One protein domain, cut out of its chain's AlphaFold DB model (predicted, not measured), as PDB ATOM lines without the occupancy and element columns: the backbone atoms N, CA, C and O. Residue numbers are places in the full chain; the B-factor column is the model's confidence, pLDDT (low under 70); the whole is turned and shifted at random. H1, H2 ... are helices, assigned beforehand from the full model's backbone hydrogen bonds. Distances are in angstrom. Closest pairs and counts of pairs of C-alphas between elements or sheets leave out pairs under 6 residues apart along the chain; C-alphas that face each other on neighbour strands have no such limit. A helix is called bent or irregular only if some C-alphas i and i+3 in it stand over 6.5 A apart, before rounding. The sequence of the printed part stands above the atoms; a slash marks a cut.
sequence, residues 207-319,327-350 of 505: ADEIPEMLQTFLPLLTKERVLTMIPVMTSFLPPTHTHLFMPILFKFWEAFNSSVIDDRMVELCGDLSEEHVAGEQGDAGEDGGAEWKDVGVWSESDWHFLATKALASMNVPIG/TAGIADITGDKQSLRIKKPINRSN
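AT A GLANCE: This is residues 207 to 319 and 327 to 350 of the 505 residues of the protein "BLM10_mid domain-containing protein" of Fibroporia radiculosa (UniProt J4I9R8). What does the model look like? It is a slab of helices in layers, with H4 in the core: H3 lies beside H4, H2 packs on H4 with H1 beyond H2, and H6 crosses at a steep slant on the side away from H2. H7 and H8 cap one end, while the small H5 lies at the opposite end. What is it made of? The 137 printed residues have eight named helices, H1 to H8 in chain order, and no named strand; the class is all helix, with 83 residues in named elements. The whole is compact, with a radius of gyration of the C-alphas of 15.4 A and spans of 44 by 38 by 24 A.

HOW THE PARTS SIT: What touches the longest helix? H4, residues 259 to 275, touches H2, residues 226 to 236, at a shallow tilt of 20 degrees, the same way; their closest C-alphas, of Pro 231 and Arg 264, are 6.8 A apart. With residues 261 to 265 alone it only just touches H3, residues 246 to 255, with 3 pairs of C-alphas within 8 A, Trp 253 and Ile 261 closest at 6.9 A; this helical hairpin has a shallow tilt of 24 degrees, opposite ways. With residues 259 to 260 alone it touches H7, residues 327 to 334, at a steep tilt of 61 degrees, the C-alphas of Ser 259 and Ala 328 closest at 5.1 A. What else touches H2? H1, residues 207 to 220, only just touches it in a helical hairpin, with residues 217 to 220 alone and 3 pairs of C-alphas within 8 A, Phe 217 and Met 233 closest at 7.1 A. H8, residues 337 to 341, touches it too, the C-alphas of Thr 228 and Ser 339 closest at 5.6 A. Where are the other helices? H6, residues 300 to 313, is close to H4 but not clearly touching, at a steep tilt of 52 degrees, with Asp 262 and Lys 309 the closest C-alphas at 7.6 A. H5, residues 285 to 288, touches no helix. How do the backbones pair? Each O i to N i+4 pair is within hydrogen-bond range in H3, H4, H6 and H7, against 6 of 10 in H1, 6 of 7 in H2 and 0 of 1 in H8, where 2 of 2 O i to N i+3 pairs are; H5 is too short for such a pair.

IN THESE COORDINATES: Where is H4? It runs 24.1 A from C-alpha 259 at (45.941, 36.235, 11.497) to C-alpha 275 at (56.674, 27.097, 31.080). How long are H1 and H6? H1 begins at C-alpha 207, (55.683, 39.906, 38.855), and spans 20.9 A; it is irregular, C-alphas 208 and 211 being 7.1 A apart. H6 spans 19.7 A.

THE WHOLE: Where is the cut? Residues 320 to 326 are not printed, and C-alphas 319 and 327 are 15.5 A apart. Which link is long? The link from H5 to H6, 11 residues, is long. Where is confidence low? Residue 319 and residues 336 to 339 have pLDDT under 70; the mean of the printed part is 88.3.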
ATOM      1  N   ALA A 207      57.019  40.484  39.024       91.88
ATOM      2  CA  ALA A 207      55.683  39.906  38.855       91.88
ATOM      3  C   ALA A 207      54.594  40.754  39.541       91.88
ATOM      4  O   ALA A 207      53.500  40.906  39.000       91.88
ATOM      5  N   ASP A 208      54.926  41.402  40.660       93.31
ATOM      6  CA  ASP A 208      54.025  42.301  41.394       93.31
ATOM      7  C   ASP A 208      53.592  43.528  40.570       93.31
ATOM      8  O   ASP A 208      52.588  44.168  40.875       93.31
ATOM      9  N   GLU A 209      54.324  43.859  39.500       95.12
ATOM     10  CA  GLU A 209      53.994  44.967  38.601       95.12
ATOM     11  C   GLU A 209      53.057  44.555  37.450       95.12
ATOM     12  O   GLU A 209      52.617  45.427  36.696       95.12
ATOM     13  N   ILE A 210      52.682  43.271  37.316       95.81
ATOM     14  CA  ILE A 210      51.722  42.804  36.294       95.81
ATOM     15  C   ILE A 210      50.410  43.611  36.326       95.81
ATOM     16  O   ILE A 210      49.984  44.074  35.263       95.81
ATOM     17  N   PRO A 211      49.767  43.862  37.487       96.50
ATOM     18  CA  PRO A 211      48.558  44.680  37.535       96.50
ATOM     19  C   PRO A 211      48.774  46.105  37.006       96.50
ATOM     20  O   PRO A 211      47.916  46.630  36.296       96.50
ATOM     21  N   GLU A 212      49.922  46.726  37.289       97.50
ATOM     22  CA  GLU A 212      50.247  48.071  36.794       97.50
ATOM     23  C   GLU A 212      50.520  48.072  35.280       97.50
ATOM     24  O   GLU A 212      50.069  48.971  34.561       97.50
ATOM     25  N   MET A 213      51.201  47.039  34.767       97.25
ATOM     26  CA  MET A 213      51.364  46.826  33.326       97.25
ATOM     27  C   MET A 213      49.998  46.723  32.638       97.25
ATOM     28  O   MET A 213      49.756  47.401  31.640       97.25
ATOM     29  N   LEU A 214      49.072  45.933  33.193       96.50
ATOM     30  CA  LEU A 214      47.720  45.780  32.654       96.50
ATOM     31  C   LEU A 214      46.934  47.096  32.699       96.50
ATOM     32  O   LEU A 214      46.355  47.486  31.686       96.50
ATOM     33  N   GLN A 215      46.971  47.831  33.813       96.81
ATOM     34  CA  GLN A 215      46.355  49.162  33.913       96.81
ATOM     35  C   GLN A 215      46.918  50.146  32.879       96.81
ATOM     36  O   GLN A 215      46.197  51.017  32.400       96.81
ATOM     37  N   THR A 216      48.187  49.991  32.498       96.50
ATOM     38  CA  THR A 216      48.836  50.824  31.481       96.50
ATOM     39  C   THR A 216      48.463  50.404  30.055       96.50
ATOM     40  O   THR A 216      48.232  51.259  29.199       96.50
ATOM     41  N   PHE A 217      48.414  49.100  29.772       95.75
ATOM     42  CA  PHE A 217      48.238  48.579  28.413       95.75
ATOM     43  C   PHE A 217      46.775  48.438  27.995       95.75
ATOM     44  O   PHE A 217      46.449  48.754  26.849       95.75
ATOM     45  N   LEU A 218      45.886  48.011  28.896       93.88
ATOM     46  CA  LEU A 218      44.480  47.760  28.572       93.88
ATOM     47  C   LEU A 218      43.749  49.000  28.025       93.88
ATOM     48  O   LEU A 218      43.064  48.858  27.013       93.88
ATOM     49  N   PRO A 219      43.928  50.227  28.565       94.12
ATOM     50  CA  PRO A 219      43.291  51.422  28.000       94.12
ATOM     51  C   PRO A 219      43.745  51.757  26.572       94.12
ATOM     52  O   PRO A 219      43.059  52.479  25.849       94.12
ATOM     53  N   LEU A 220      44.914  51.262  26.157       92.12
ATOM     54  CA  LEU A 220      45.464  51.485  24.818       92.12
ATOM     55  C   LEU A 220      44.968  50.448  23.805       92.12
ATOM     56  O   LEU A 220      45.135  50.653  22.598       92.12
ATOM     57  N   LEU A 221      44.346  49.365  24.275       89.31
ATOM     58  CA  LEU A 221      43.805  48.287  23.458       89.31
ATOM     59  C   LEU A 221      42.470  48.728  22.838       89.31
ATOM     60  O   LEU A 221      41.375  48.438  23.309       89.31
ATOM     61  N   THR A 222      42.590  49.494  21.759       87.88
ATOM     62  CA  THR A 222      41.477  50.021  20.958       87.88
ATOM     63  C   THR A 222      41.404  49.297  19.617       87.88
ATOM     64  O   THR A 222      42.386  48.692  19.187       87.88
ATOM     65  N   LYS A 223      40.274  49.407  18.902       82.75
ATOM     66  CA  LYS A 223      40.103  48.825  17.554       82.75
ATOM     67  C   LYS A 223      41.257  49.168  16.604       82.75
ATOM     68  O   LYS A 223      41.681  48.322  15.829       82.75
ATOM     69  N   GLU A 224      41.762  50.397  16.670       82.12
ATOM     70  CA  GLU A 224      42.842  50.880  15.802       82.12
ATOM     71  C   GLU A 224      44.222  50.378  16.232       82.12
ATOM     72  O   GLU A 224      45.121  50.276  15.410       82.12
ATOM     73  N   ARG A 225      44.413  50.072  17.521       86.25
ATOM     74  CA  ARG A 225      45.733  49.759  18.087       86.25
ATOM     75  C   ARG A 225      45.904  48.305  18.494       86.25
ATOM     76  O   ARG A 225      47.018  47.933  18.852       86.25
ATOM     77  N   VAL A 226      44.861  47.478  18.423       87.94
ATOM     78  CA  VAL A 226      44.883  46.076  18.875       87.94
ATOM     79  C   VAL A 226      46.052  45.287  18.274       87.94
ATOM     80  O   VAL A 226      46.798  44.647  19.008       87.94
ATOM     81  N   LEU A 227      46.314  45.441  16.973       86.56
ATOM     82  CA  LEU A 227      47.403  44.749  16.275       86.56
ATOM     83  C   LEU A 227      48.806  45.202  16.719       86.56
ATOM     84  O   LEU A 227      49.773  44.470  16.530       86.56
ATOM     85  N   THR A 228      48.926  46.382  17.339       88.44
ATOM     86  CA  THR A 228      50.190  46.864  17.923       88.44
ATOM     87  C   THR A 228      50.319  46.526  19.402       88.44
ATOM     88  O   THR A 228      51.397  46.147  19.854       88.44
ATOM     89  N   MET A 229      49.217  46.613  20.148       91.31
ATOM     90  CA  MET A 229      49.205  46.384  21.588       91.31
ATOM     91  C   MET A 229      49.270  44.906  21.960       91.31
ATOM     92  O   MET A 229      49.894  44.597  22.968       91.31
ATOM     93  N   ILE A 230      48.708  43.991  21.162       91.75
ATOM     94  CA  ILE A 230      48.845  42.549  21.421       91.75
ATOM     95  C   ILE A 230      50.330  42.136  21.440       91.75
ATOM     96  O   ILE A 230      50.760  41.607  22.463       91.75
ATOM     97  N   PRO A 231      51.160  42.456  20.422       90.94
ATOM     98  CA  PRO A 231      52.601  42.220  20.494       90.94
ATOM     99  C   PRO A 231      53.264  42.845  21.724       90.94
ATOM    100  O   PRO A 231      54.026  42.166  22.404       90.94
ATOM    101  N   VAL A 232      52.941  44.104  22.050       93.44
ATOM    102  CA  VAL A 232      53.463  44.775  23.253       93.44
ATOM    103  C   VAL A 232      53.148  43.959  24.504       93.44
ATOM    104  O   VAL A 232      54.056  43.647  25.266       93.44
ATOM    105  N   MET A 233      51.891  43.567  24.702       94.06
ATOM    106  CA  MET A 233      51.480  42.798  25.874       94.06
ATOM    107  C   MET A 233      52.200  41.449  25.933       94.06
ATOM    108  O   MET A 233      52.758  41.115  26.972       94.06
ATOM    109  N   THR A 234      52.279  40.717  24.817       92.56
ATOM    110  CA  THR A 234      52.975  39.416  24.765       92.56
ATOM    111  C   THR A 234      54.487  39.516  25.015       92.56
ATOM    112  O   THR A 234      55.093  38.564  25.513       92.56
ATOM    113  N   SER A 235      55.100  40.662  24.693       93.50
ATOM    114  CA  SER A 235      56.529  40.917  24.904       93.50
ATOM    115  C   SER A 235      56.847  41.487  26.286       93.50
ATOM    116  O   SER A 235      57.956  41.277  26.758       93.50
ATOM    117  N   PHE A 236      55.930  42.217  26.929       95.94
ATOM    118  CA  PHE A 236      56.175  42.846  28.234       95.94
ATOM    119  C   PHE A 236      55.689  42.019  29.414       95.94
ATOM    120  O   PHE A 236      56.342  42.042  30.450       95.94
ATOM    121  N   LEU A 237      54.552  41.330  29.297       95.50
ATOM    122  CA  LEU A 237      53.986  40.613  30.434       95.50
ATOM    123  C   LEU A 237      54.900  39.434  30.818       95.50
ATOM    124  O   LEU A 237      55.218  38.603  29.956       95.50
ATOM    125  N   PRO A 238      55.334  39.346  32.090       94.81
ATOM    126  CA  PRO A 238      55.997  38.161  32.608       94.81
ATOM    127  C   PRO A 238      55.155  36.901  32.353       94.81
ATOM    128  O   PRO A 238      53.938  36.936  32.543       94.81
ATOM    129  N   PRO A 239      55.769  35.772  31.954       93.00
ATOM    130  CA  PRO A 239      55.073  34.505  31.746       93.00
ATOM    131  C   PRO A 239      54.824  33.800  33.092       93.00
ATOM    132  O   PRO A 239      55.251  32.670  33.299       93.00
ATOM    133  N   THR A 240      54.215  34.509  34.041       93.25
ATOM    134  CA  THR A 240      53.810  34.033  35.374       93.25
ATOM    135  C   THR A 240      52.468  34.669  35.736       93.25
ATOM    136  O   THR A 240      52.054  35.631  35.090       93.25
ATOM    137  N   HIS A 241      51.764  34.141  36.743       93.88
ATOM    138  CA  HIS A 241      50.449  34.655  37.168       93.88
ATOM    139  C   HIS A 241      49.461  34.787  35.993       93.88
ATOM    140  O   HIS A 241      48.744  35.779  35.842       93.88
ATOM    141  N   THR A 242      49.431  33.771  35.126       92.81
ATOM    142  CA  THR A 242      48.679  33.784  33.857       92.81
ATOM    143  C   THR A 242      47.186  34.059  34.043       92.81
ATOM    144  O   THR A 242      46.548  34.639  33.162       92.81
ATOM    145  N   HIS A 243      46.636  33.720  35.211       92.44
ATOM    146  CA  HIS A 243      45.253  33.990  35.601       92.44
ATOM    147  C   HIS A 243      44.877  35.483  35.555       92.44
ATOM    148  O   HIS A 243      43.710  35.798  35.327       92.44
ATOM    149  N   LEU A 244      45.839  36.405  35.709       94.75
ATOM    150  CA  LEU A 244      45.583  37.850  35.708       94.75
ATOM    151  C   LEU A 244      45.288  38.416  34.313       94.75
ATOM    152  O   LEU A 244      44.547  39.390  34.190       94.75
ATOM    153  N   PHE A 245      45.872  37.839  33.259       94.50
ATOM    154  CA  PHE A 245      45.820  38.424  31.915       94.50
ATOM    155  C   PHE A 245      45.243  37.492  30.845       94.50
ATOM    156  O   PHE A 245      44.616  37.984  29.905       94.50
ATOM    157  N   MET A 246      45.388  36.168  30.977       94.62
ATOM    158  CA  MET A 246      44.907  35.225  29.961       94.62
ATOM    159  C   MET A 246      43.397  35.305  29.702       94.62
ATOM    160  O   MET A 246      43.032  35.323  28.526       94.62
ATOM    161  N   PRO A 247      42.506  35.428  30.711       94.25
ATOM    162  CA  PRO A 247      41.068  35.542  30.449       94.25
ATOM    163  C   PRO A 247      40.718  36.742  29.561       94.25
ATOM    164  O   PRO A 247      39.902  36.638  28.646       94.25
ATOM    165  N   ILE A 248      41.379  37.881  29.792       92.44
ATOM    166  CA  ILE A 248      41.178  39.103  29.008       92.44
ATOM    167  C   ILE A 248      41.719  38.911  27.589       92.44
ATOM    168  O   ILE A 248      41.045  39.262  26.620       92.44
ATOM    169  N   LEU A 249      42.910  38.319  27.448       93.50
ATOM    170  CA  LEU A 249      43.492  38.045  26.136       93.50
ATOM    171  C   LEU A 249      42.640  37.074  25.307       93.50
ATOM    172  O   LEU A 249      42.465  37.324  24.118       93.50
ATOM    173  N   PHE A 250      42.059  36.027  25.905       94.25
ATOM    174  CA  PHE A 250      41.129  35.135  25.202       94.25
ATOM    175  C   PHE A 250      39.883  35.872  24.721       94.25
ATOM    176  O   PHE A 250      39.496  35.715  23.568       94.25
ATOM    177  N   LYS A 251      39.295  36.741  25.552       92.56
ATOM    178  CA  LYS A 251      38.132  37.541  25.141       92.56
ATOM    179  C   LYS A 251      38.451  38.463  23.967       92.56
ATOM    180  O   LYS A 251      37.640  38.591  23.052       92.56
ATOM    181  N   PHE A 252      39.638  39.066  23.949       90.00
ATOM    182  CA  PHE A 252      40.091  39.826  22.785       90.00
ATOM    183  C   PHE A 252      40.357  38.932  21.576       90.00
ATOM    184  O   PHE A 252      39.994  39.290  20.460       90.00
ATOM    185  N   TRP A 253      40.945  37.760  21.774       92.06
ATOM    186  CA  TRP A 253      41.221  36.838  20.682       92.06
ATOM    187  C   TRP A 253      39.937  36.294  20.030       92.06
ATOM    188  O   TRP A 253      39.867  36.180  18.810       92.06
ATOM    189  N   GLU A 254      38.893  36.035  20.817       91.12
ATOM    190  CA  GLU A 254      37.556  35.674  20.328       91.12
ATOM    191  C   GLU A 254      36.898  36.815  19.536       91.12
ATOM    192  O   GLU A 254      36.205  36.571  18.549       91.12
ATOM    193  N   ALA A 255      37.113  38.067  19.952       89.94
ATOM    194  CA  ALA A 255      36.446  39.231  19.374       89.94
ATOM    195  C   ALA A 255      37.013  39.684  18.015       89.94
ATOM    196  O   ALA A 255      36.326  40.393  17.276       89.94
ATOM    197  N   PHE A 256      38.253  39.314  17.676       87.38
ATOM    198  CA  PHE A 256      38.939  39.794  16.474       87.38
ATOM    199  C   PHE A 256      39.287  38.655  15.508       87.38
ATOM    200  O   PHE A 256      39.954  37.687  15.864       87.38
ATOM    201  N   ASN A 257      38.907  38.818  14.238       86.38
ATOM    202  CA  ASN A 257      39.339  37.939  13.151       86.38
ATOM    203  C   ASN A 257      40.663  38.453  12.560       86.38
ATOM    204  O   ASN A 257      40.642  39.252  11.624       86.38
ATOM    205  N   SER A 258      41.797  38.047  13.138       86.38
ATOM    206  CA  SER A 258      43.133  38.505  12.731       86.38
ATOM    207  C   SER A 258      44.154  37.374  12.753       86.38
ATOM    208  O   SER A 258      44.345  36.714  13.774       86.38
ATOM    209  N   SER A 259      44.866  37.218  11.637       85.38
ATOM    210  CA  SER A 259      45.941  36.235  11.497       85.38
ATOM    211  C   SER A 259      47.161  36.614  12.335       85.38
ATOM    212  O   SER A 259      47.805  35.744  12.915       85.38
ATOM    213  N   VAL A 260      47.425  37.918  12.480       85.50
ATOM    214  CA  VAL A 260      48.517  38.435  13.316       85.50
ATOM    215  C   VAL A 260      48.258  38.155  14.797       85.50
ATOM    216  O   VAL A 260      49.184  37.786  15.521       85.50
ATOM    217  N   ILE A 261      47.014  38.325  15.261       90.00
ATOM    218  CA  ILE A 261      46.643  37.988  16.643       90.00
ATOM    219  C   ILE A 261      46.708  36.475  16.844       90.00
ATOM    220  O   ILE A 261      47.292  36.042  17.835       90.00
ATOM    221  N   ASP A 262      46.185  35.686  15.896       90.88
ATOM    222  CA  ASP A 262      46.260  34.222  15.942       90.88
ATOM    223  C   ASP A 262      47.703  33.748  16.136       90.88
ATOM    224  O   ASP A 262      47.977  32.981  17.055       90.88
ATOM    225  N   ASP A 263      48.639  34.254  15.331       89.06
ATOM    226  CA  ASP A 263      50.052  33.907  15.451       89.06
ATOM    227  C   ASP A 263      50.625  34.205  16.845       89.06
ATOM    228  O   ASP A 263      51.247  33.346  17.474       89.06
ATOM    229  N   ARG A 264      50.427  35.439  17.327       90.62
ATOM    230  CA  ARG A 264      50.990  35.918  18.602       90.62
ATOM    231  C   ARG A 264      50.437  35.141  19.785       90.62
ATOM    232  O   ARG A 264      51.176  34.791  20.700       90.62
ATOM    233  N   MET A 265      49.136  34.886  19.761       93.94
ATOM    234  CA  MET A 265      48.449  34.200  20.840       93.94
ATOM    235  C   MET A 265      48.756  32.702  20.850       93.94
ATOM    236  O   MET A 265      48.929  32.140  21.928       93.94
ATOM    237  N   VAL A 266      48.901  32.064  19.685       94.19
ATOM    238  CA  VAL A 266      49.349  30.666  19.583       94.19
ATOM    239  C   VAL A 266      50.767  30.494  20.123       94.19
ATOM    240  O   VAL A 266      51.015  29.559  20.881       94.19
ATOM    241  N   GLU A 267      51.691  31.391  19.768       93.19
ATOM    242  CA  GLU A 267      53.054  31.386  20.311       93.19
ATOM    243  C   GLU A 267      53.042  31.554  21.836       93.19
ATOM    244  O   GLU A 267      53.642  30.745  22.541       93.19
ATOM    245  N   LEU A 268      52.287  32.536  22.350       94.75
ATOM    246  CA  LEU A 268      52.134  32.749  23.790       94.75
ATOM    247  C   LEU A 268      51.575  31.503  24.490       94.75
ATOM    248  O   LEU A 268      52.135  31.077  25.494       94.75
ATOM    249  N   CYS A 269      50.492  30.910  23.984       96.19
ATOM    250  CA  CYS A 269      49.888  29.731  24.609       96.19
ATOM    251  C   CYS A 269      50.837  28.526  24.568       96.19
ATOM    252  O   CYS A 269      50.943  27.806  25.554       96.19
ATOM    253  N   GLY A 270      51.573  28.332  23.470       95.69
ATOM    254  CA  GLY A 270      52.604  27.299  23.381       95.69
ATOM    255  C   GLY A 270      53.714  27.484  24.417       95.69
ATOM    256  O   GLY A 270      54.045  26.544  25.136       95.69
ATOM    257  N   ASP A 271      54.246  28.702  24.535       93.62
ATOM    258  CA  ASP A 271      55.272  29.043  25.526       93.62
ATOM    259  C   ASP A 271      54.766  28.887  26.969       93.62
ATOM    260  O   ASP A 271      55.504  28.406  27.823       93.62
ATOM    261  N   LEU A 272      53.519  29.275  27.254       95.25
ATOM    262  CA  LEU A 272      52.921  29.127  28.584       95.25
ATOM    263  C   LEU A 272      52.673  27.656  28.943       95.25
ATOM    264  O   LEU A 272      52.899  27.277  30.092       95.25
ATOM    265  N   SER A 273      52.255  26.825  27.982       95.88
ATOM    266  CA  SER A 273      52.136  25.377  28.192       95.88
ATOM    267  C   SER A 273      53.481  24.753  28.566       95.88
ATOM    268  O   SER A 273      53.540  23.952  29.494       95.88
ATOM    269  N   GLU A 274      54.560  25.128  27.869       93.56
ATOM    270  CA  GLU A 274      55.919  24.673  28.189       93.56
ATOM    271  C   GLU A 274      56.372  25.178  29.565       93.56
ATOM    272  O   GLU A 274      56.828  24.393  30.394       93.56
ATOM    273  N   GLU A 275      56.201  26.474  29.841       91.56
ATOM    274  CA  GLU A 275      56.674  27.097  31.080       91.56
ATOM    275  C   GLU A 275      56.025  26.503  32.332       91.56
ATOM    276  O   GLU A 275      56.678  26.329  33.364       91.56
ATOM    277  N   HIS A 276      54.733  26.197  32.246       94.19
ATOM    278  CA  HIS A 276      53.923  25.786  33.386       94.19
ATOM    279  C   HIS A 276      53.607  24.286  33.401       94.19
ATOM    280  O   HIS A 276      52.788  23.839  34.202       94.19
ATOM    281  N   VAL A 277      54.300  23.471  32.596       92.81
ATOM    282  CA  VAL A 277      54.142  22.005  32.624       92.81
ATOM    283  C   VAL A 277      54.384  21.429  34.029       92.81
ATOM    284  O   VAL A 277      53.677  20.523  34.472       92.81
ATOM    285  N   ALA A 278      55.326  22.005  34.784       90.19
ATOM    286  CA  ALA A 278      55.614  21.621  36.167       90.19
ATOM    287  C   ALA A 278      54.652  22.242  37.204       90.19
ATOM    288  O   ALA A 278      54.686  21.860  38.374       90.19
ATOM    289  N   GLY A 279      53.761  23.149  36.792       89.06
ATOM    290  CA  GLY A 279      52.865  23.903  37.671       89.06
ATOM    291  C   GLY A 279      53.623  24.714  38.724       89.06
ATOM    292  O   GLY A 279      54.643  25.332  38.420       89.06
ATOM    293  N   GLU A 280      53.151  24.653  39.968       87.44
ATOM    294  CA  GLU A 280      53.744  25.301  41.153       87.44
ATOM    295  C   GLU A 280      55.184  24.850  41.453       87.44
ATOM    296  O   GLU A 280      55.983  25.603  42.001       87.44
ATOM    297  N   GLN A 281      55.561  23.633  41.039       83.94
ATOM    298  CA  GLN A 281      56.930  23.114  41.189       83.94
ATOM    299  C   GLN A 281      57.878  23.642  40.095       83.94
ATOM    300  O   GLN A 281      59.055  23.278  40.050       83.94
ATOM    301  N   GLY A 282      57.364  24.459  39.172       84.25
ATOM    302  CA  GLY A 282      58.114  25.050  38.071       84.25
ATOM    303  C   GLY A 282      59.013  26.213  38.487       84.25
ATOM    304  O   GLY A 282      59.229  26.502  39.660       84.25
ATOM    305  N   ASP A 283      59.567  26.899  37.490       81.25
ATOM    306  CA  ASP A 283      60.428  28.071  37.711       81.25
ATOM    307  C   ASP A 283      59.659  29.311  38.189       81.25
ATOM    308  O   ASP A 283      60.259  30.231  38.738       81.25
ATOM    309  N   ALA A 284      58.342  29.338  37.980       83.62
ATOM    310  CA  ALA A 284      57.473  30.431  38.403       83.62
ATOM    311  C   ALA A 284      57.086  30.372  39.897       83.62
ATOM    312  O   ALA A 284      56.531  31.345  40.402       83.62
ATOM    313  N   GLY A 285      57.396  29.270  40.592       84.75
ATOM    314  CA  GLY A 285      57.050  29.050  42.001       84.75
ATOM    315  C   GLY A 285      55.558  28.802  42.247       84.75
ATOM    316  O   GLY A 285      54.775  28.702  41.302       84.75
ATOM    317  N   GLU A 286      55.181  28.717  43.526       85.06
ATOM    318  CA  GLU A 286      53.801  28.458  43.968       85.06
ATOM    319  C   GLU A 286      52.848  29.590  43.556       85.06
ATOM    320  O   GLU A 286      51.819  29.331  42.946       85.06
ATOM    321  N   ASP A 287      53.234  30.850  43.778       84.69
ATOM    322  CA  ASP A 287      52.367  32.001  43.483       84.69
ATOM    323  C   ASP A 287      52.219  32.278  41.972       84.69
ATOM    324  O   ASP A 287      51.168  32.702  41.486       84.69
ATOM    325  N   GLY A 288      53.293  32.047  41.206       85.56
ATOM    326  CA  GLY A 288      53.370  32.411  39.791       85.56
ATOM    327  C   GLY A 288      53.089  31.274  38.811       85.56
ATOM    328  O   GLY A 288      52.869  31.546  37.623       85.56
ATOM    329  N   GLY A 289      53.141  30.021  39.265       89.00
ATOM    330  CA  GLY A 289      52.915  28.829  38.454       89.00
ATOM    331  C   GLY A 289      51.445  28.659  38.086       89.00
ATOM    332  O   GLY A 289      50.568  28.747  38.934       89.00
ATOM    333  N   ALA A 290      51.150  28.400  36.809       91.19
ATOM    334  CA  ALA A 290      49.789  28.058  36.419       91.19
ATOM    335  C   ALA A 290      49.455  26.624  36.858       91.19
ATOM    336  O   ALA A 290      50.179  25.678  36.535       91.19
ATOM    337  N   GLU A 291      48.347  26.463  37.575       90.69
ATOM    338  CA  GLU A 291      47.815  25.152  37.926       90.69
ATOM    339  C   GLU A 291      47.356  24.380  36.682       90.69
ATOM    340  O   GLU A 291      46.934  24.952  35.671       90.69
ATOM    341  N   TRP A 292      47.413  23.050  36.775       90.88
ATOM    342  CA  TRP A 292      46.802  22.191  35.768       90.88
ATOM    343  C   TRP A 292      45.282  22.207  35.918       90.88
ATOM    344  O   TRP A 292      44.765  22.127  37.030       90.88
ATOM    345  N   LYS A 293      44.590  22.275  34.785       93.12
ATOM    346  CA  LYS A 293      43.129  22.266  34.683       93.12
ATOM    347  C   LYS A 293      42.680  20.978  33.980       93.12
ATOM    348  O   LYS A 293      43.178  19.904  34.304       93.12
ATOM    349  N   ASP A 294      41.756  21.078  33.023       92.69
ATOM    350  CA  ASP A 294      41.198  19.930  32.304       92.69
ATOM    351  C   ASP A 294      42.170  19.346  31.272       92.69
ATOM    352  O   ASP A 294      42.219  18.131  31.105       92.69
ATOM    353  N   VAL A 295      42.923  20.201  30.563       94.31
ATOM    354  CA  VAL A 295      43.916  19.793  29.556       94.31
ATOM    355  C   VAL A 295      45.161  20.671  29.674       94.31
ATOM    356  O   VAL A 295      45.176  21.825  29.242       94.31
ATOM    357  N   GLY A 296      46.229  20.143  30.276       93.50
ATOM    358  CA  GLY A 296      47.396  20.966  30.604       93.50
ATOM    359  C   GLY A 296      47.024  22.071  31.594       93.50
ATOM    360  O   GLY A 296      46.342  21.833  32.589       93.50
ATOM    361  N   VAL A 297      47.428  23.302  31.286       94.31
ATOM    362  CA  VAL A 297      47.063  24.515  32.046       94.31
ATOM    363  C   VAL A 297      45.754  25.164  31.570       94.31
ATOM    364  O   VAL A 297      45.374  26.245  32.031       94.31
ATOM    365  N   TRP A 298      45.048  24.517  30.639       96.25
ATOM    366  CA  TRP A 298      43.873  25.056  29.955       96.25
ATOM    367  C   TRP A 298      42.588  24.401  30.454       96.25
ATOM    368  O   TRP A 298      42.541  23.192  30.690       96.25
ATOM    369  N   SER A 299      41.535  25.207  30.610       95.69
ATOM    370  CA  SER A 299      40.197  24.659  30.851       95.69
ATOM    371  C   SER A 299      39.680  23.956  29.597       95.69
ATOM    372  O   SER A 299      40.182  24.189  28.495       95.69
ATOM    373  N   GLU A 300      38.648  23.131  29.735       94.62
ATOM    374  CA  GLU A 300      38.041  22.433  28.600       94.62
ATOM    375  C   GLU A 300      37.556  23.405  27.507       94.62
ATOM    376  O   GLU A 300      37.778  23.163  26.317       94.62
ATOM    377  N   SER A 301      36.973  24.547  27.893       95.06
ATOM    378  CA  SER A 301      36.540  25.577  26.941       95.06
ATOM    379  C   SER A 301      37.712  26.248  26.228       95.06
ATOM    380  O   SER A 301      37.663  26.428  25.008       95.06
ATOM    381  N   ASP A 302      38.776  26.579  26.968       95.19
ATOM    382  CA  ASP A 302      39.976  27.196  26.393       95.19
ATOM    383  C   ASP A 302      40.644  26.219  25.419       95.19
ATOM    384  O   ASP A 302      41.009  26.587  24.303       95.19
ATOM    385  N   TRP A 303      40.746  24.947  25.808       96.44
ATOM    386  CA  TRP A 303      41.331  23.897  24.983       96.44
ATOM    387  C   TRP A 303      40.549  23.678  23.689       96.44
ATOM    388  O   TRP A 303      41.147  23.603  22.618       96.44
ATOM    389  N   HIS A 304      39.217  23.626  23.751       95.12
ATOM    390  CA  HIS A 304      38.388  23.490  22.554       95.12
ATOM    391  C   HIS A 304      38.592  24.665  21.583       95.12
ATOM    392  O   HIS A 304      38.720  24.470  20.367       95.12
ATOM    393  N   PHE A 305      38.668  25.892  22.107       94.50
ATOM    394  CA  PHE A 305      38.977  27.077  21.309       94.50
ATOM    395  C   PHE A 305      40.371  26.980  20.665       94.50
ATOM    396  O   PHE A 305      40.513  27.177  19.456       94.50
ATOM    397  N   LEU A 306      41.388  26.598  21.440       95.25
ATOM    398  CA  LEU A 306      42.765  26.435  20.971       95.25
ATOM    399  C   LEU A 306      42.905  25.326  19.916       95.25
ATOM    400  O   LEU A 306      43.555  25.534  18.892       95.25
ATOM    401  N   ALA A 307      42.254  24.177  20.108       92.81
ATOM    402  CA  ALA A 307      42.231  23.083  19.139       92.81
ATOM    403  C   ALA A 307      41.555  23.506  17.822       92.81
ATOM    404  O   ALA A 307      42.035  23.178  16.734       92.81
ATOM    405  N   THR A 308      40.492  24.314  17.905       90.94
ATOM    406  CA  THR A 308      39.835  24.901  16.727       90.94
ATOM    407  C   THR A 308      40.776  25.856  15.986       90.94
ATOM    408  O   THR A 308      40.892  25.787  14.760       90.94
ATOM    409  N   LYS A 309      41.504  26.716  16.713       90.06
ATOM    410  CA  LYS A 309      42.526  27.604  16.133       90.06
ATOM    411  C   LYS A 309      43.681  26.822  15.503       90.06
ATOM    412  O   LYS A 309      44.157  27.207  14.436       90.06
ATOM    413  N   ALA A 310      44.091  25.702  16.100       90.25
ATOM    414  CA  ALA A 310      45.105  24.817  15.535       90.25
ATOM    415  C   ALA A 310      44.667  24.224  14.189       90.25
ATOM    416  O   ALA A 310      45.432  24.274  13.228       90.25
ATOM    417  N   LEU A 311      43.428  23.730  14.085       88.31
ATOM    418  CA  LEU A 311      42.883  23.229  12.820       88.31
ATOM    419  C   LEU A 311      42.797  24.337  11.761       88.31
ATOM    420  O   LEU A 311      43.255  24.146  10.635       88.31
ATOM    421  N   ALA A 312      42.272  25.510  12.128       85.69
ATOM    422  CA  ALA A 312      42.198  26.662  11.229       85.69
ATOM    423  C   ALA A 312      43.588  27.071  10.710       85.69
ATOM    424  O   ALA A 312      43.760  27.372   9.530       85.69
ATOM    425  N   SER A 313      44.603  26.992  11.573       85.00
ATOM    426  CA  SER A 313      45.990  27.292  11.234       85.00
ATOM    427  C   SER A 313      46.608  26.350  10.197       85.00
ATOM    428  O   SER A 313      47.616  26.717   9.589       85.00
ATOM    429  N   MET A 314      46.062  25.150   9.989       84.94
ATOM    430  CA  MET A 314      46.580  24.231   8.970       84.94
ATOM    431  C   MET A 314      46.282  24.716   7.544       84.94
ATOM    432  O   MET A 314      46.871  24.203   6.595       84.94
ATOM    433  N   ASN A 315      45.406  25.723   7.383       79.31
ATOM    434  CA  ASN A 315      45.059  26.350   6.102       79.31
ATOM    435  C   ASN A 315      44.632  25.347   5.013       79.31
ATOM    436  O   ASN A 315      44.796  25.596   3.819       79.31
ATOM    437  N   VAL A 316      44.064  24.209   5.413       82.50
ATOM    438  CA  VAL A 316      43.555  23.207   4.474       82.50
ATOM    439  C   VAL A 316      42.239  23.691   3.844       82.50
ATOM    440  O   VAL A 316      41.392  24.249   4.547       82.50
ATOM    441  N   PRO A 317      42.035  23.530   2.523       77.88
ATOM    442  CA  PRO A 317      40.803  23.952   1.865       77.88
ATOM    443  C   PRO A 317      39.665  22.985   2.193       77.88
ATOM    444  O   PRO A 317      39.767  21.795   1.902       77.88
ATOM    445  N   ILE A 318      38.565  23.498   2.743       70.38
ATOM    446  CA  ILE A 318      37.378  22.704   3.087       70.38
ATOM    447  C   ILE A 318      36.236  23.084   2.137       70.38
ATOM    448  O   ILE A 318      35.800  24.234   2.102       70.38
ATOM    449  N   GLY A 319      35.736  22.112   1.370       65.38
ATOM    450  CA  GLY A 319      34.630  22.306   0.426       65.38
ATOM    451  C   GLY A 319      35.023  22.988  -0.894       65.38
ATOM    452  O   GLY A 319      36.195  23.096  -1.246       65.38
ATOM    453  N   THR A 327      40.489  34.774   5.240       77.19
ATOM    454  CA  THR A 327      39.716  35.987   5.573       77.19
ATOM    455  C   THR A 327      40.405  36.863   6.622       77.19
ATOM    456  O   THR A 327      40.406  38.083   6.476       77.19
ATOM    457  N   ALA A 328      41.049  36.254   7.620       78.81
ATOM    458  CA  ALA A 328      41.784  36.954   8.671       78.81
ATOM    459  C   ALA A 328      42.973  37.759   8.112       78.81
ATOM    460  O   ALA A 328      43.140  38.932   8.430       78.81
ATOM    461  N   GLY A 329      43.754  37.163   7.203       77.50
ATOM    462  CA  GLY A 329      44.874  37.850   6.552       77.50
ATOM    463  C   GLY A 329      44.416  38.992   5.640       77.50
ATOM    464  O   GLY A 329      45.022  40.061   5.627       77.50
ATOM    465  N   ILE A 330      43.305  38.810   4.917       78.75
ATOM    466  CA  ILE A 330      42.703  39.881   4.105       78.75
ATOM    467  C   ILE A 330      42.200  41.024   5.002       78.75
ATOM    468  O   ILE A 330      42.400  42.194   4.668       78.75
ATOM    469  N   ALA A 331      41.583  40.704   6.143       81.06
ATOM    470  CA  ALA A 331      41.130  41.692   7.120       81.06
ATOM    471  C   ALA A 331      42.302  42.510   7.684       81.06
ATOM    472  O   ALA A 331      42.214  43.737   7.731       81.06
ATOM    473  N   ASP A 332      43.420  41.856   8.011       81.25
ATOM    474  CA  ASP A 332      44.633  42.525   8.495       81.25
ATOM    475  C   ASP A 332      45.226  43.477   7.438       81.25
ATOM    476  O   ASP A 332      45.576  44.614   7.754       81.25
ATOM    477  N   ILE A 333      45.295  43.054   6.166       75.94
ATOM    478  CA  ILE A 333      45.820  43.871   5.052       75.94
ATOM    479  C   ILE A 333      44.920  45.077   4.752       75.94
ATOM    480  O   ILE A 333      45.415  46.151   4.403       75.94
ATOM    481  N   THR A 334      43.603  44.888   4.854       75.25
ATOM    482  CA  THR A 334      42.604  45.948   4.635       75.25
ATOM    483  C   THR A 334      42.551  46.927   5.814       75.25
ATOM    484  O   THR A 334      42.070  48.050   5.668       75.25
ATOM    485  N   GLY A 335      43.064  46.510   6.975       70.69
ATOM    486  CA  GLY A 335      43.230  47.333   8.164       70.69
ATOM    487  C   GLY A 335      44.319  48.406   8.040       70.69
ATOM    488  O   GLY A 335      44.851  48.710   6.971       70.69
ATOM    489  N   ASP A 336      44.648  49.030   9.169       67.12
ATOM    490  CA  ASP A 336      45.636  50.105   9.215       67.12
ATOM    491  C   ASP A 336      47.064  49.592   8.948       67.12
ATOM    492  O   ASP A 336      47.655  48.855   9.739       67.12
ATOM    493  N   LYS A 337      47.671  50.056   7.847       64.25
ATOM    494  CA  LYS A 337      49.044  49.698   7.456       64.25
ATOM    495  C   LYS A 337      50.095  50.117   8.488       64.25
ATOM    496  O   LYS A 337      51.161  49.503   8.532       64.25
ATOM    497  N   GLN A 338      49.836  51.137   9.317       63.94
ATOM    498  CA  GLN A 338      50.767  51.516  10.391       63.94
ATOM    499  C   GLN A 338      50.812  50.469  11.508       63.94
ATOM    500  O   GLN A 338      51.840  50.326  12.174       63.94
ATOM    501  N   SER A 339      49.748  49.686  11.654       65.75
ATOM    502  CA  SER A 339      49.642  48.638  12.660       65.75
ATOM    503  C   SER A 339      50.431  47.365  12.311       65.75
ATOM    504  O   SER A 339      50.802  46.609  13.203       65.75
ATOM    505  N   LEU A 340      50.811  47.180  11.038       70.44
ATOM    506  CA  LEU A 340      51.661  46.077  10.554       70.44
ATOM    507  C   LEU A 340      53.174  46.395  10.597       70.44
ATOM    508  O   LEU A 340      53.993  45.692  10.000       70.44
ATOM    509  N   ARG A 341      53.582  47.474  11.283       72.31
ATOM    510  CA  ARG A 341      55.006  47.843  11.442       72.31
ATOM    511  C   ARG A 341      55.782  46.865  12.330       72.31
ATOM    512  O   ARG A 341      57.011  46.799  12.233       72.31
ATOM    513  N   ILE A 342      55.084  46.120  13.185       78.88
ATOM    514  CA  ILE A 342      55.687  45.092  14.031       78.88
ATOM    515  C   ILE A 342      55.829  43.816  13.204       78.88
ATOM    516  O   ILE A 342      54.851  43.148  12.886       78.88
ATOM    517  N   LYS A 343      57.071  43.487  12.859       72.62
ATOM    518  CA  LYS A 343      57.449  42.364  11.997       72.62
ATOM    519  C   LYS A 343      58.303  41.374  12.782       72.62
ATOM    520  O   LYS A 343      59.414  41.054  12.369       72.62
ATOM    521  N   LYS A 344      57.826  40.927  13.947       73.12
ATOM    522  CA  LYS A 344      58.493  39.822  14.649       73.12
ATOM    523  C   LYS A 344      58.149  38.510  13.924       73.12
ATOM    524  O   LYS A 344      56.949  38.249  13.784       73.12
ATOM    525  N   PRO A 345      59.145  37.712  13.496       72.12
ATOM    526  CA  PRO A 345      58.908  36.373  12.969       72.12
ATOM    527  C   PRO A 345      58.288  35.505  14.067       72.12
ATOM    528  O   PRO A 345      58.729  35.557  15.213       72.12
ATOM    529  N   ILE A 346      57.238  34.762  13.731       80.88
ATOM    530  CA  ILE A 346      56.542  33.865  14.659       80.88
ATOM    531  C   ILE A 346      56.612  32.474  14.076       80.88
ATOM    532  O   ILE A 346      56.250  32.264  12.916       80.88
ATOM    533  N   ASN A 347      57.045  31.515  14.885       85.00
ATOM    534  CA  ASN A 347      56.998  30.120  14.490       85.00
ATOM    535  C   ASN A 347      55.700  29.489  14.995       85.00
ATOM    536  O   ASN A 347      55.668  28.814  16.026       85.00
ATOM    537  N   ARG A 348      54.615  29.722  14.249       88.94
ATOM    538  CA  ARG A 348      53.277  29.227  14.591       88.94
ATOM    539  C   ARG A 348      53.254  27.710  14.785       88.94
ATOM    540  O   ARG A 348      52.686  27.228  15.760       88.94
ATOM    541  N   SER A 349      53.907  26.962  13.892       91.31
ATOM    542  CA  SER A 349      54.010  25.502  13.982       91.31
ATOM    543  C   SER A 349      54.685  25.055  15.278       91.31
ATOM    544  O   SER A 349      54.256  24.066  15.866       91.31
ATOM    545  N   ASN A 350      55.693  25.794  15.754       92.88
ATOM    546  CA  ASN A 350      56.337  25.514  17.034       92.88
ATOM    547  C   ASN A 350      55.442  25.860  18.232       92.88
ATOM    548  O   ASN A 350      55.358  25.073  19.167       92.88
TER     549      ASN A 350